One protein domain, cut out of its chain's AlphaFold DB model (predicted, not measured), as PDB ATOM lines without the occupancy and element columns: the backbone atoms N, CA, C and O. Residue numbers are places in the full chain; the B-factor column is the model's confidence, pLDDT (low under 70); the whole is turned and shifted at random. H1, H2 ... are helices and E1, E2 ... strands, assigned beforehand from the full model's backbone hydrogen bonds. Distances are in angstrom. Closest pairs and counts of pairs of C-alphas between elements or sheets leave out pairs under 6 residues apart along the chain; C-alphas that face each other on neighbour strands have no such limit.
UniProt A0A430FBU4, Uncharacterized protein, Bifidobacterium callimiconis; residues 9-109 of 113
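What this domain is: This is residues 9 to 109 of the 113 residues of an uncharacterized protein of Bifidobacterium callimiconis (UniProt A0A430FBU4). A twisted sheet of five strands has one helix, H1, packed slantwise over one face, and a shorter helix, H2, packs on residues 45 to 50 of H1 and only grazes the sheet. This makes two layers, a sheet with H1 on one face of it. The 101 printed residues hold E1, E2, H1, E3, E4, H2 and E5 along the chain, in the mixed class, and the sheet, in the order E2, E1, E5, E4, E3, is antiparallel throughout. The whole is compact and rounded, with a radius of gyration of the C-alphas of 13.2 A and spans of 38 by 28 by 21 A.

How they stand to each other: Start at E1, residues 9 to 17, and go on to E2, residues 28 to 38, which forms a hairpin with it; look for N 12 and O 34, 2.8 A apart. Next comes H1, residues 40 to 53, at a height over the sheet of 9.2 A. It lies over E1 and over E5, residues 99 to 108, slantwise to the strands, at 34 degrees to E5 on the local plane; its closest C-alpha pair with E5 is Ala 43 and Ile 107, 6.9 A. E3, residues 59 to 63, and E4, residues 68 to 76, form a second hairpin, with N 60 and O 71 at 2.8 A. E4 bends by 58 degrees at residue 73. H2, residues 79 to 86, touches H1 with residues 45 to 50 of H1 alone, at a steep tilt of 51 degrees, opposite ways; the closest C-alphas are those of Thr 49 and Ala 86, 6.9 A apart. H2 only grazes the sheet, with residues 79 to 80. E5 is the antiparallel neighbour of E1, with N 13 and O 104 at 2.8 A, and of E4, with N 101 and O 74 at 2.8 A. E2 and E3 are the edge strands, and they are apart. In H1 and H2 every O i to N i+4 pair is within hydrogen-bond range.

Where its parts are: Find C-alpha 9 at (19.221, -12.225, 326.124); from there E1 runs 25.6 A to C-alpha 17. E2 is 28.0 A long. H1 begins at C-alpha 40, (27.405, -10.677, 330.892), and is 19.8 A long. E3 measures 13.2 A, E4 22.8 A and H2 10.8 A. E5 runs 26.8 A to C-alpha 108 at (18.653, -7.233, 325.961).

The domain as a whole: The farthest C-alphas, Asn 21 and Thr 41, are 38.4 A apart. The printed part has no cut. The link from H2 to E5, residues 87 to 98, is long. The mean pLDDT of the printed part is 85.7; look for values under 70 at residues 19 to 26 and 92 to 93.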
ATOM      1  N   CYS A   9      19.763 -11.460 327.246       92.81
ATOM      2  CA  CYS A   9      19.221 -12.225 326.124       92.81
ATOM      3  C   CYS A   9      19.707 -11.641 324.796       92.81
ATOM      4  O   CYS A   9      19.587 -10.445 324.549       92.81
ATOM      5  N   LEU A  10      20.243 -12.494 323.933       93.19
ATOM      6  CA  LEU A  10      20.458 -12.219 322.522       93.19
ATOM      7  C   LEU A  10      19.161 -12.491 321.761       93.19
ATOM      8  O   LEU A  10      18.666 -13.614 321.801       93.19
ATOM      9  N   THR A  11      18.661 -11.516 321.008       93.94
ATOM     10  CA  THR A  11      17.702 -11.748 319.921       93.94
ATOM     11  C   THR A  11      18.399 -11.520 318.586       93.94
ATOM     12  O   THR A  11      18.917 -10.440 318.325       93.94
ATOM     13  N   LEU A  12      18.409 -12.545 317.744       92.75
ATOM     14  CA  LEU A  12      18.910 -12.502 316.379       92.75
ATOM     15  C   LEU A  12      17.715 -12.571 315.429       92.75
ATOM     16  O   LEU A  12      16.968 -13.547 315.464       92.75
ATOM     17  N   VAL A  13      17.545 -11.556 314.589       92.94
ATOM     18  CA  VAL A  13      16.556 -11.527 313.506       92.94
ATOM     19  C   VAL A  13      17.302 -11.603 312.179       92.94
ATOM     20  O   VAL A  13      18.250 -10.853 311.960       92.94
ATOM     21  N   ILE A  14      16.895 -12.529 311.321       91.75
ATOM     22  CA  ILE A  14      17.450 -12.750 309.989       91.75
ATOM     23  C   ILE A  14      16.305 -12.545 309.012       91.75
ATOM     24  O   ILE A  14      15.384 -13.367 308.971       91.75
ATOM     25  N   ASP A  15      16.372 -11.460 308.257       90.25
ATOM     26  CA  ASP A  15      15.402 -11.138 307.221       90.25
ATOM     27  C   ASP A  15      16.034 -11.394 305.852       90.25
ATOM     28  O   ASP A  15      17.151 -10.953 305.576       90.25
ATOM     29  N   GLN A  16      15.319 -12.125 305.002       88.75
ATOM     30  CA  GLN A  16      15.649 -12.299 303.597       88.75
ATOM     31  C   GLN A  16      14.691 -11.430 302.771       88.75
ATOM     32  O   GLN A  16      13.482 -11.680 302.815       88.75
ATOM     33  N   PRO A  17      15.183 -10.423 302.042       84.50
ATOM     34  CA  PRO A  17      14.376  -9.613 301.143       84.50
ATOM     35  C   PRO A  17      13.923 -10.428 299.917       84.50
ATOM     36  O   PRO A  17      14.570 -11.397 299.525       84.50
ATOM     37  N   LEU A  18      12.800 -10.034 299.311       77.38
ATOM     38  CA  LEU A  18      12.188 -10.669 298.132       77.38
ATOM     39  C   LEU A  18      12.916 -10.334 296.809       77.38
ATOM     40  O   LEU A  18      12.516 -10.805 295.748       77.38
ATOM     41  N   GLY A  19      13.992  -9.544 296.850       66.19
ATOM     42  CA  GLY A  19      14.812  -9.210 295.686       66.19
ATOM     43  C   GLY A  19      16.018  -8.342 296.042       66.19
ATOM     44  O   GLY A  19      16.117  -7.836 297.158       66.19
ATOM     45  N   ASP A  20      16.902  -8.141 295.064       61.25
ATOM     46  CA  ASP A  20      18.140  -7.349 295.181       61.25
ATOM     47  C   ASP A  20      17.899  -5.824 295.096       61.25
ATOM     48  O   ASP A  20      18.829  -5.055 294.862       61.25
ATOM     49  N   ASN A  21      16.652  -5.356 295.233       55.12
ATOM     50  CA  ASN A  21      16.322  -3.951 294.989       55.12
ATOM     51  C   ASN A  21      16.919  -3.031 296.067       55.12
ATOM     52  O   ASN A  21      16.608  -3.137 297.255       55.12
ATOM     53  N   ASP A  22      17.712  -2.061 295.608       54.44
ATOM     54  CA  ASP A  22      18.368  -0.996 296.381       54.44
ATOM     55  C   ASP A  22      17.403   0.021 297.029       54.44
ATOM     56  O   ASP A  22      17.829   1.043 297.572       54.44
ATOM     57  N   GLU A  23      16.094  -0.229 297.006       52.44
ATOM     58  CA  GLU A  23      15.101   0.685 297.562       52.44
ATOM     59  C   GLU A  23      14.913   0.485 299.072       52.44
ATOM     60  O   GLU A  23      14.923  -0.627 299.594       52.44
ATOM     61  N   CYS A  24      14.685   1.589 299.791       53.56
ATOM     62  CA  CYS A  24      14.531   1.634 301.250       53.56
ATOM     63  C   CYS A  24      13.298   0.884 301.810       53.56
ATOM     64  O   CYS A  24      13.081   0.922 303.020       53.56
ATOM     65  N   ASN A  25      12.506   0.209 300.969       57.84
ATOM     66  CA  ASN A  25      11.354  -0.606 301.352       57.84
ATOM     67  C   ASN A  25      11.532  -2.038 300.836       57.84
ATOM     68  O   ASN A  25      11.097  -2.379 299.737       57.84
ATOM     69  N   TRP A  26      12.156  -2.888 301.645       66.50
ATOM     70  CA  TRP A  26      12.276  -4.305 301.325       66.50
ATOM     71  C   TRP A  26      11.012  -5.060 301.699       66.50
ATOM     72  O   TRP A  26      10.635  -5.137 302.870       66.50
ATOM     73  N   GLU A  27      10.393  -5.687 300.710       80.44
ATOM     74  CA  GLU A  27       9.474  -6.778 300.985       80.44
ATOM     75  C   GLU A  27      10.282  -7.966 301.527       80.44
ATOM     76  O   GLU A  27      11.296  -8.354 300.946       80.44
ATOM     77  N   ILE A  28       9.879  -8.515 302.672       83.81
ATOM     78  CA  ILE A  28      10.587  -9.622 303.322       83.81
ATOM     79  C   ILE A  28      10.001 -10.938 302.812       83.81
ATOM     80  O   ILE A  28       8.849 -11.257 303.100       83.81
ATOM     81  N   GLN A  29      10.813 -11.731 302.112       85.62
ATOM     82  CA  GLN A  29      10.470 -13.094 301.709       85.62
ATOM     83  C   GLN A  29      10.357 -14.018 302.921       85.62
ATOM     84  O   GLN A  29       9.417 -14.804 303.041       85.62
ATOM     85  N   SER A  30      11.355 -13.970 303.805       87.25
ATOM     86  CA  SER A  30      11.383 -14.804 305.000       87.25
ATOM     87  C   SER A  30      12.015 -14.078 306.180       87.25
ATOM     88  O   SER A  30      12.977 -13.331 306.027       87.25
ATOM     89  N   ARG A  31      11.464 -14.313 307.373       90.69
ATOM     90  CA  ARG A  31      11.988 -13.816 308.648       90.69
ATOM     91  C   ARG A  31      12.228 -14.986 309.584       90.69
ATOM     92  O   ARG A  31      11.346 -15.823 309.785       90.69
ATOM     93  N   ARG A  32      13.400 -15.020 310.211       89.81
ATOM     94  CA  ARG A  32      13.715 -15.944 311.306       89.81
ATOM     95  C   ARG A  32      14.165 -15.168 312.522       89.81
ATOM     96  O   ARG A  32      15.036 -14.315 312.423       89.81
ATOM     97  N   GLN A  33      13.604 -15.510 313.674       91.69
ATOM     98  CA  GLN A  33      13.994 -14.929 314.949       91.69
ATOM     99  C   GLN A  33      14.461 -16.025 315.897       91.69
ATOM    100  O   GLN A  33      13.794 -17.040 316.081       91.69
ATOM    101  N   ILE A  34      15.614 -15.797 316.507       89.69
ATOM    102  CA  ILE A  34      16.277 -16.720 317.415       89.69
ATOM    103  C   ILE A  34      16.566 -15.964 318.704       89.69
ATOM    104  O   ILE A  34      17.065 -14.841 318.668       89.69
ATOM    105  N   ARG A  35      16.281 -16.589 319.848       90.38
ATOM    106  CA  ARG A  35      16.589 -16.033 321.168       90.38
ATOM    107  C   ARG A  35      17.543 -16.936 321.922       90.38
ATOM    108  O   ARG A  35      17.383 -18.156 321.892       90.38
ATOM    109  N   ARG A  36      18.538 -16.345 322.581       88.38
ATOM    110  CA  ARG A  36      19.546 -17.079 323.347       88.38
ATOM    111  C   ARG A  36      19.858 -16.367 324.658       88.38
ATOM    112  O   ARG A  36      20.181 -15.182 324.631       88.38
ATOM    113  N   PRO A  37      19.832 -17.073 325.797       90.56
ATOM    114  CA  PRO A  37      20.321 -16.506 327.043       90.56
ATOM    115  C   PRO A  37      21.829 -16.232 326.932       90.56
ATOM    116  O   PRO A  37      22.576 -17.031 326.366       90.56
ATOM    117  N   LEU A  38      22.271 -15.105 327.485       90.06
ATOM    118  CA  LEU A  38      23.665 -14.675 327.526       90.06
ATOM    119  C   LEU A  38      24.116 -14.425 328.966       90.06
ATOM    120  O   LEU A  38      23.405 -13.824 329.777       90.06
ATOM    121  N   THR A  39      25.352 -14.821 329.267       91.75
ATOM    122  CA  THR A  39      26.092 -14.266 330.411       91.75
ATOM    123  C   THR A  39      26.556 -12.843 330.091       91.75
ATOM    124  O   THR A  39      26.697 -12.470 328.922       91.75
ATOM    125  N   ARG A  40      26.874 -12.035 331.111       90.38
ATOM    126  CA  ARG A  40      27.405 -10.677 330.892       90.38
ATOM    127  C   ARG A  40      28.731 -10.701 330.130       90.38
ATOM    128  O   ARG A  40      29.011  -9.803 329.340       90.38
ATOM    129  N   THR A  41      29.540 -11.736 330.363       91.81
ATOM    130  CA  THR A  41      30.812 -11.946 329.659       91.81
ATOM    131  C   THR A  41      30.586 -12.172 328.166       91.81
ATOM    132  O   THR A  41      31.199 -11.467 327.368       91.81
ATOM    133  N   GLN A  42      29.667 -13.071 327.794       92.50
ATOM    134  CA  GLN A  42      29.310 -13.308 326.390       92.50
ATOM    135  C   GLN A  42      28.704 -12.062 325.743       92.50
ATOM    136  O   GLN A  42      29.067 -11.722 324.626       92.50
ATOM    137  N   ALA A  43      27.835 -11.331 326.449       92.25
ATOM    138  CA  ALA A  43      27.261 -10.087 325.936       92.25
ATOM    139  C   ALA A  43      28.333  -9.023 325.644       92.25
ATOM    140  O   ALA A  43      28.293  -8.371 324.601       92.25
ATOM    141  N   ARG A  44      29.327  -8.877 326.531       92.75
ATOM    142  CA  ARG A  44      30.471  -7.981 326.308       92.75
ATOM    143  C   ARG A  44      31.314  -8.434 325.117       92.75
ATOM    144  O   ARG A  44      31.589  -7.623 324.244       92.75
ATOM    145  N   GLN A  45      31.682  -9.715 325.065       94.00
ATOM    146  CA  GLN A  45      32.472 -10.271 323.960       94.00
ATOM    147  C   GLN A  45      31.745 -10.143 322.619       94.00
ATOM    148  O   GLN A  45      32.374  -9.812 321.618       94.00
ATOM    149  N   LEU A  46      30.425 -10.345 322.601       93.81
ATOM    150  CA  LEU A  46      29.600 -10.165 321.414       93.81
ATOM    151  C   LEU A  46      29.601  -8.709 320.960       93.81
ATOM    152  O   LEU A  46      29.926  -8.450 319.810       93.81
ATOM    153  N   ARG A  47      29.312  -7.760 321.858       93.38
ATOM    154  CA  ARG A  47      29.381  -6.322 321.556       93.38
ATOM    155  C   ARG A  47      30.734  -5.941 320.957       93.38
ATOM    156  O   ARG A  47      30.774  -5.324 319.901       93.38
ATOM    157  N   ASP A  48      31.822  -6.321 321.623       93.56
ATOM    158  CA  ASP A  48      33.175  -5.960 321.198       93.56
ATOM    159  C   ASP A  48      33.516  -6.608 319.838       93.56
ATOM    160  O   ASP A  48      34.133  -5.974 318.988       93.56
ATOM    161  N   THR A  49      33.049  -7.839 319.587       92.62
ATOM    162  CA  THR A  49      33.190  -8.520 318.286       92.62
ATOM    163  C   THR A  49      32.429  -7.796 317.177       92.62
ATOM    164  O   THR A  49      32.958  -7.643 316.079       92.62
ATOM    165  N   LEU A  50      31.194  -7.362 317.442       92.62
ATOM    166  CA  LEU A  50      30.361  -6.661 316.462       92.62
ATOM    167  C   LEU A  50      30.950  -5.297 316.116       92.62
ATOM    168  O   LEU A  50      31.095  -4.988 314.939       92.62
ATOM    169  N   ASP A  51      31.365  -4.534 317.128       91.19
ATOM    170  CA  ASP A  51      31.991  -3.222 316.941       91.19
ATOM    171  C   ASP A  51      33.327  -3.309 316.170       91.19
ATOM    172  O   ASP A  51      33.725  -2.339 315.534       91.19
ATOM    173  N   GLN A  52      34.021  -4.454 316.207       90.06
ATOM    174  CA  GLN A  52      35.276  -4.672 315.474       90.06
ATOM    175  C   GLN A  52      35.093  -5.234 314.060       90.06
ATOM    176  O   GLN A  52      35.925  -4.974 313.196       90.06
ATOM    177  N   ARG A  53      34.081  -6.083 313.841       88.75
ATOM    178  CA  ARG A  53      33.945  -6.864 312.599       88.75
ATOM    179  C   ARG A  53      32.927  -6.313 311.619       88.75
ATOM    180  O   ARG A  53      33.015  -6.647 310.442       88.75
ATOM    181  N   LEU A  54      31.935  -5.570 312.099       88.75
ATOM    182  CA  LEU A  54      30.931  -4.989 311.224       88.75
ATOM    183  C   LEU A  54      31.473  -3.707 310.606       88.75
ATOM    184  O   LEU A  54      31.996  -2.855 311.322       88.75
ATOM    185  N   ASP A  55      31.336  -3.575 309.287       86.56
ATOM    186  CA  ASP A  55      31.687  -2.341 308.593       86.56
ATOM    187  C   ASP A  55      30.747  -1.218 309.072       86.56
ATOM    188  O   ASP A  55      29.523  -1.357 308.931       86.56
ATOM    189  N   PRO A  56      31.270  -0.121 309.652       85.12
ATOM    190  CA  PRO A  56      30.455   1.014 310.069       85.12
ATOM    191  C   PRO A  56      29.668   1.670 308.926       85.12
ATOM    192  O   PRO A  56      28.663   2.318 309.203       85.12
ATOM    193  N   ALA A  57      30.105   1.531 307.668       86.00
ATOM    194  CA  ALA A  57      29.399   2.072 306.506       86.00
ATOM    195  C   ALA A  57      28.126   1.278 306.167       86.00
ATOM    196  O   ALA A  57      27.131   1.862 305.743       86.00
ATOM    197  N   ASP A  58      28.139  -0.032 306.422       84.50
ATOM    198  CA  ASP A  58      27.043  -0.956 306.092       84.50
ATOM    199  C   ASP A  58      26.184  -1.337 307.307       84.50
ATOM    200  O   ASP A  58      25.286  -2.184 307.214       84.50
ATOM    201  N   SER A  59      26.465  -0.739 308.470       89.50
ATOM    202  CA  SER A  59      25.872  -1.145 309.743       89.50
ATOM    203  C   SER A  59      25.284   0.024 310.523       89.50
ATOM    204  O   SER A  59      25.933   1.036 310.769       89.50
ATOM    205  N   VAL A  60      24.060  -0.159 311.016       90.38
ATOM    206  CA  VAL A  60      23.400   0.764 311.942       90.38
ATOM    207  C   VAL A  60      23.538   0.233 313.361       90.38
ATOM    208  O   VAL A  60      23.213  -0.922 313.641       90.38
ATOM    209  N   ARG A  61      23.967   1.102 314.282       92.44
ATOM    210  CA  ARG A  61      23.996   0.823 315.720       92.44
ATOM    211  C   ARG A  61      23.001   1.717 316.447       92.44
ATOM    212  O   ARG A  61      23.126   2.938 316.413       92.44
ATOM    213  N   LEU A  62      22.058   1.106 317.160       91.00
ATOM    214  CA  LEU A  62      21.144   1.805 318.060       91.00
ATOM    215  C   LEU A  62      21.413   1.370 319.497       91.00
ATOM    216  O   LEU A  62      21.562   0.186 319.792       91.00
ATOM    217  N   HIS A  63      21.466   2.337 320.402       89.25
ATOM    218  CA  HIS A  63      21.593   2.089 321.829       89.25
ATOM    219  C   HIS A  63      20.544   2.919 322.551       89.25
ATOM    220  O   HIS A  63      20.522   4.145 322.430       89.25
ATOM    221  N   ASN A  64      19.674   2.247 323.294       84.38
ATOM    222  CA  ASN A  64      18.750   2.895 324.208       84.38
ATOM    223  C   ASN A  64      18.899   2.277 325.605       84.38
ATOM    224  O   ASN A  64      19.770   1.442 325.848       84.38
ATOM    225  N   ARG A  65      18.058   2.717 326.542       80.88
ATOM    226  CA  ARG A  65      18.095   2.238 327.928       80.88
ATOM    227  C   ARG A  65      17.862   0.725 328.052       80.88
ATOM    228  O   ARG A  65      18.340   0.127 329.014       80.88
ATOM    229  N   ASP A  66      17.162   0.132 327.091       85.31
ATOM    230  CA  ASP A  66      16.572  -1.199 327.208       85.31
ATOM    231  C   ASP A  66      17.247  -2.242 326.310       85.31
ATOM    232  O   ASP A  66      17.048  -3.434 326.521       85.31
ATOM    233  N   ALA A  67      18.059  -1.832 325.332       90.62
ATOM    234  CA  ALA A  67      18.792  -2.734 324.454       90.62
ATOM    235  C   ALA A  67      19.947  -2.039 323.716       90.62
ATOM    236  O   ALA A  67      19.972  -0.821 323.507       90.62
ATOM    237  N   ILE A  68      20.884  -2.861 323.241       93.56
ATOM    238  CA  ILE A  68      21.840  -2.477 322.199       93.56
ATOM    239  C   ILE A  68      21.530  -3.301 320.953       93.56
ATOM    240  O   ILE A  68      21.397  -4.520 321.045       93.56
ATOM    241  N   MET A  69      21.427  -2.640 319.805       95.50
ATOM    242  CA  MET A  69      21.109  -3.253 318.521       95.50
ATOM    243  C   MET A  69      22.171  -2.914 317.475       95.50
ATOM    244  O   MET A  69      22.567  -1.756 317.342       95.50
ATOM    245  N   TRP A  70      22.545  -3.919 316.687       95.44
ATOM    246  CA  TRP A  70      23.256  -3.774 315.422       95.44
ATOM    247  C   TRP A  70      22.374  -4.312 314.309       95.44
ATOM    248  O   TRP A  70      21.768  -5.372 314.462       95.44
ATOM    249  N   GLN A  71      22.319  -3.608 313.193       92.81
ATOM    250  CA  GLN A  71      21.686  -4.087 311.978       92.81
ATOM    251  C   GLN A  71      22.663  -3.915 310.823       92.81
ATOM    252  O   GLN A  71      23.217  -2.834 310.657       92.81
ATOM    253  N   THR A  72      22.903  -4.976 310.061       91.31
ATOM    254  CA  THR A  72      23.910  -4.996 308.993       91.31
ATOM    255  C   THR A  72      23.444  -5.865 307.833       91.31
ATOM    256  O   THR A  72      22.736  -6.861 308.039       91.31
ATOM    257  N   ARG A  73      23.825  -5.488 306.610       88.38
ATOM    258  CA  ARG A  73      23.633  -6.329 305.424       88.38
ATOM    259  C   ARG A  73      24.726  -7.393 305.387       88.38
ATOM    260  O   ARG A  73      25.884  -7.126 305.688       88.38
ATOM    261  N   ALA A  74      24.369  -8.605 304.991       86.44
ATOM    262  CA  ALA A  74      25.327  -9.681 304.792       86.44
ATOM    263  C   ALA A  74      25.009 -10.455 303.516       86.44
ATOM    264  O   ALA A  74      23.860 -10.778 303.226       86.44
ATOM    265  N   ALA A  75      26.054 -10.811 302.773       85.12
ATOM    266  CA  ALA A  75      25.911 -11.618 301.565       85.12
ATOM    267  C   ALA A  75      25.391 -13.036 301.861       85.12
ATOM    268  O   ALA A  75      24.833 -13.672 300.970       85.12
ATOM    269  N   ASP A  76      25.600 -13.548 303.081       84.50
ATOM    270  CA  ASP A  76      25.255 -14.921 303.460       84.50
ATOM    271  C   ASP A  76      25.089 -15.095 304.985       84.50
ATOM    272  O   ASP A  76      25.811 -14.481 305.778       84.50
ATOM    273  N   THR A  77      24.196 -15.995 305.406       84.00
ATOM    274  CA  THR A  77      24.002 -16.426 306.804       84.00
ATOM    275  C   THR A  77      25.234 -17.068 307.443       84.00
ATOM    276  O   THR A  77      25.323 -17.105 308.674       84.00
ATOM    277  N   ARG A  78      26.229 -17.511 306.661       84.56
ATOM    278  CA  ARG A  78      27.504 -18.067 307.166       84.56
ATOM    279  C   ARG A  78      28.291 -17.129 308.090       84.56
ATOM    280  O   ARG A  78      29.082 -17.612 308.903       84.56
ATOM    281  N   ILE A  79      28.066 -15.815 308.025       85.75
ATOM    282  CA  ILE A  79      28.698 -14.857 308.946       85.75
ATOM    283  C   ILE A  79      28.212 -15.036 310.396       85.75
ATOM    284  O   ILE A  79      28.967 -14.802 311.339       85.75
ATOM    285  N   ILE A  80      26.975 -15.507 310.594       87.62
ATOM    286  CA  ILE A  80      26.332 -15.569 311.912       87.62
ATOM    287  C   ILE A  80      27.043 -16.571 312.838       87.62
ATOM    288  O   ILE A  80      27.468 -16.150 313.918       87.62
ATOM    289  N   PRO A  81      27.259 -17.851 312.459       87.69
ATOM    290  CA  PRO A  81      28.047 -18.775 313.277       87.69
ATOM    291  C   PRO A  81      29.434 -18.238 313.650       87.69
ATOM    292  O   PRO A  81      29.876 -18.412 314.786       87.69
ATOM    293  N   ALA A  82      30.113 -17.561 312.718       85.25
ATOM    294  CA  ALA A  82      31.452 -17.017 312.933       85.25
ATOM    295  C   ALA A  82      31.471 -15.856 313.945       85.25
ATOM    296  O   ALA A  82      32.393 -15.771 314.761       85.25
ATOM    297  N   LEU A  83      30.457 -14.982 313.917       87.56
ATOM    298  CA  LEU A  83      30.272 -13.908 314.900       87.56
ATOM    299  C   LEU A  83      29.952 -14.470 316.291       87.56
ATOM    300  O   LEU A  83      30.560 -14.056 317.277       87.56
ATOM    301  N   LEU A  84      29.049 -15.452 316.375       89.88
ATOM    302  CA  LEU A  84      28.658 -16.071 317.647       89.88
ATOM    303  C   LEU A  84      29.810 -16.850 318.291       89.88
ATOM    304  O   LEU A  84      30.055 -16.709 319.488       89.88
ATOM    305  N   THR A  85      30.571 -17.600 317.493       89.69
ATOM    306  CA  THR A  85      31.721 -18.377 317.981       89.69
ATOM    307  C   THR A  85      32.809 -17.464 318.545       89.69
ATOM    308  O   THR A  85      33.354 -17.743 319.612       89.69
ATOM    309  N   ALA A  86      33.087 -16.334 317.882       86.00
ATOM    310  CA  ALA A  86      34.031 -15.328 318.377       86.00
ATOM    311  C   ALA A  86      33.594 -14.706 319.719       86.00
ATOM    312  O   ALA A  86      34.437 -14.339 320.535       86.00
ATOM    313  N   ALA A  87      32.286 -14.667 319.983       84.69
ATOM    314  CA  ALA A  87      31.706 -14.215 321.244       84.69
ATOM    315  C   ALA A  87      31.591 -15.314 322.323       84.69
ATOM    316  O   ALA A  87      30.996 -15.078 323.376       84.69
ATOM    317  N   GLY A  88      32.103 -16.525 322.071       86.12
ATOM    318  CA  GLY A  88      31.967 -17.659 322.993       86.12
ATOM    319  C   GLY A  88      30.526 -18.172 323.121       86.12
ATOM    320  O   GLY A  88      30.144 -18.706 324.167       86.12
ATOM    321  N   ILE A  89      29.706 -17.979 322.086       87.19
ATOM    322  CA  ILE A  89      28.323 -18.455 322.003       87.19
ATOM    323  C   ILE A  89      28.296 -19.650 321.051       87.19
ATOM    324  O   ILE A  89      28.779 -19.563 319.922       87.19
ATOM    325  N   ALA A  90      27.727 -20.767 321.504       83.75
ATOM    326  CA  ALA A  90      27.583 -21.951 320.667       83.75
ATOM    327  C   ALA A  90      26.745 -21.615 319.414       83.75
ATOM    328  O   ALA A  90      25.659 -21.046 319.545       83.75
ATOM    329  N   PRO A  91      27.229 -21.949 318.204       71.81
ATOM    330  CA  PRO A  91      26.563 -21.605 316.954       71.81
ATOM    331  C   PRO A  91      25.447 -22.593 316.584       71.81
ATOM    332  O   PRO A  91      25.099 -22.672 315.411       71.81
ATOM    333  N   ASP A  92      24.914 -23.369 317.536       68.50
ATOM    334  CA  ASP A  92      23.879 -24.398 317.343       68.50
ATOM    335  C   ASP A  92      22.520 -23.768 317.001       68.50
ATOM    336  O   ASP A  92      21.539 -23.817 317.739       68.50
ATOM    337  N   LEU A  93      22.487 -23.118 315.848       69.19
ATOM    338  CA  LEU A  93      21.346 -22.465 315.266       69.19
ATOM    339  C   LEU A  93      21.121 -23.134 313.919       69.19
ATOM    340  O   LEU A  93      21.969 -23.058 313.031       69.19
ATOM    341  N   THR A  94      19.975 -23.788 313.756       75.81
ATOM    342  CA  THR A  94      19.545 -24.312 312.457       75.81
ATOM    343  C   THR A  94      19.169 -23.135 311.549       75.81
ATOM    344  O   THR A  94      17.992 -22.808 311.367       75.81
ATOM    345  N   ILE A  95      20.184 -22.445 311.025       74.19
ATOM    346  CA  ILE A  95      20.051 -21.322 310.098       74.19
ATOM    347  C   ILE A  95      20.282 -21.861 308.681       74.19
ATOM    348  O   ILE A  95      21.340 -22.430 308.418       74.19
ATOM    349  N   PRO A  96      19.315 -21.725 307.761       76.44
ATOM    350  CA  PRO A  96      19.487 -22.122 306.371       76.44
ATOM    351  C   PRO A  96      20.560 -21.258 305.710       76.44
ATOM    352  O   PRO A  96      20.764 -20.107 306.098       76.44
ATOM    353  N   ALA A  97      21.211 -21.795 304.683       83.44
ATOM    354  CA  ALA A  97      22.038 -20.993 303.792       83.44
ATOM    355  C   ALA A  97      21.118 -20.051 303.003       83.44
ATOM    356  O   ALA A  97      20.340 -20.506 302.166       83.44
ATOM    357  N   LEU A  98      21.162 -18.759 303.328       83.62
ATOM    358  CA  LEU A  98      20.431 -17.704 302.623       83.62
ATOM    359  C   LEU A  98      21.442 -16.673 302.148       83.62
ATOM    360  O   LEU A  98      22.454 -16.462 302.816       83.62
ATOM    361  N   HIS A  99      21.130 -16.013 301.040       83.94
ATOM    362  CA  HIS A  99      21.934 -14.934 300.483       83.94
ATOM    363  C   HIS A  99      21.219 -13.593 300.617       83.94
ATOM    364  O   HIS A  99      19.994 -13.569 300.749       83.94
ATOM    365  N   TRP A 100      21.999 -12.509 300.587       84.50
ATOM    366  CA  TRP A 100      21.500 -11.128 300.610       84.50
ATOM    367  C   TRP A 100      20.572 -10.846 301.789       84.50
ATOM    368  O   TRP A 100      19.437 -10.424 301.629       84.50
ATOM    369  N   ILE A 101      21.046 -11.119 302.998       87.31
ATOM    370  CA  ILE A 101      20.246 -11.018 304.216       87.31
ATOM    371  C   ILE A 101      20.474  -9.692 304.939       87.31
ATOM    372  O   ILE A 101      21.557  -9.103 304.900       87.31
ATOM    373  N   LEU A 102      19.470  -9.286 305.704       89.50
ATOM    374  CA  LEU A 102      19.602  -8.305 306.768       89.50
ATOM    375  C   LEU A 102      19.678  -9.042 308.104       89.50
ATOM    376  O   LEU A 102      18.783  -9.813 308.459       89.50
ATOM    377  N   ILE A 103      20.738  -8.794 308.865       91.81
ATOM    378  CA  ILE A 103      20.920  -9.374 310.193       91.81
ATOM    379  C   ILE A 103      20.704  -8.274 311.220       91.81
ATOM    380  O   ILE A 103      21.424  -7.280 311.220       91.81
ATOM    381  N   THR A 104      19.749  -8.472 312.126       94.12
ATOM    382  CA  THR A 104      19.566  -7.624 313.307       94.12
ATOM    383  C   THR A 104      19.957  -8.402 314.558       94.12
ATOM    384  O   THR A 104      19.425  -9.476 314.831       94.12
ATOM    385  N   ILE A 105      20.895  -7.861 315.324       94.88
ATOM    386  CA  ILE A 105      21.474  -8.466 316.520       94.88
ATOM    387  C   ILE A 105      21.153  -7.557 317.696       94.88
ATOM    388  O   ILE A 105      21.603  -6.417 317.736       94.88
ATOM    389  N   ILE A 106      20.375  -8.056 318.650       95.06
ATOM    390  CA  ILE A 106      19.872  -7.290 319.790       95.06
ATOM    391  C   ILE A 106      20.363  -7.951 321.073       95.06
ATOM    392  O   ILE A 106      20.132  -9.139 321.289       95.06
ATOM    393  N   ILE A 107      21.010  -7.182 321.942       94.50
ATOM    394  CA  ILE A 107      21.369  -7.599 323.295       94.50
ATOM    395  C   ILE A 107      20.425  -6.895 324.269       94.50
ATOM    396  O   ILE A 107      20.510  -5.681 324.458       94.50
ATOM    397  N   ASN A 108      19.560  -7.676 324.911       93.06
ATOM    398  CA  ASN A 108      18.653  -7.233 325.961       93.06
ATOM    399  C   ASN A 108      19.277  -7.484 327.349       93.06
ATOM    400  O   ASN A 108      19.847  -8.557 327.578       93.06
ATOM    401  N   PRO A 109      19.130  -6.565 328.318       88.06
ATOM    402  CA  PRO A 109      19.657  -6.698 329.676       88.06
ATOM    403  C   PRO A 109      18.836  -7.649 330.563       88.06
ATOM    404  O   PRO A 109      19.124  -7.776 331.750       88.06
TER     405      PRO A 109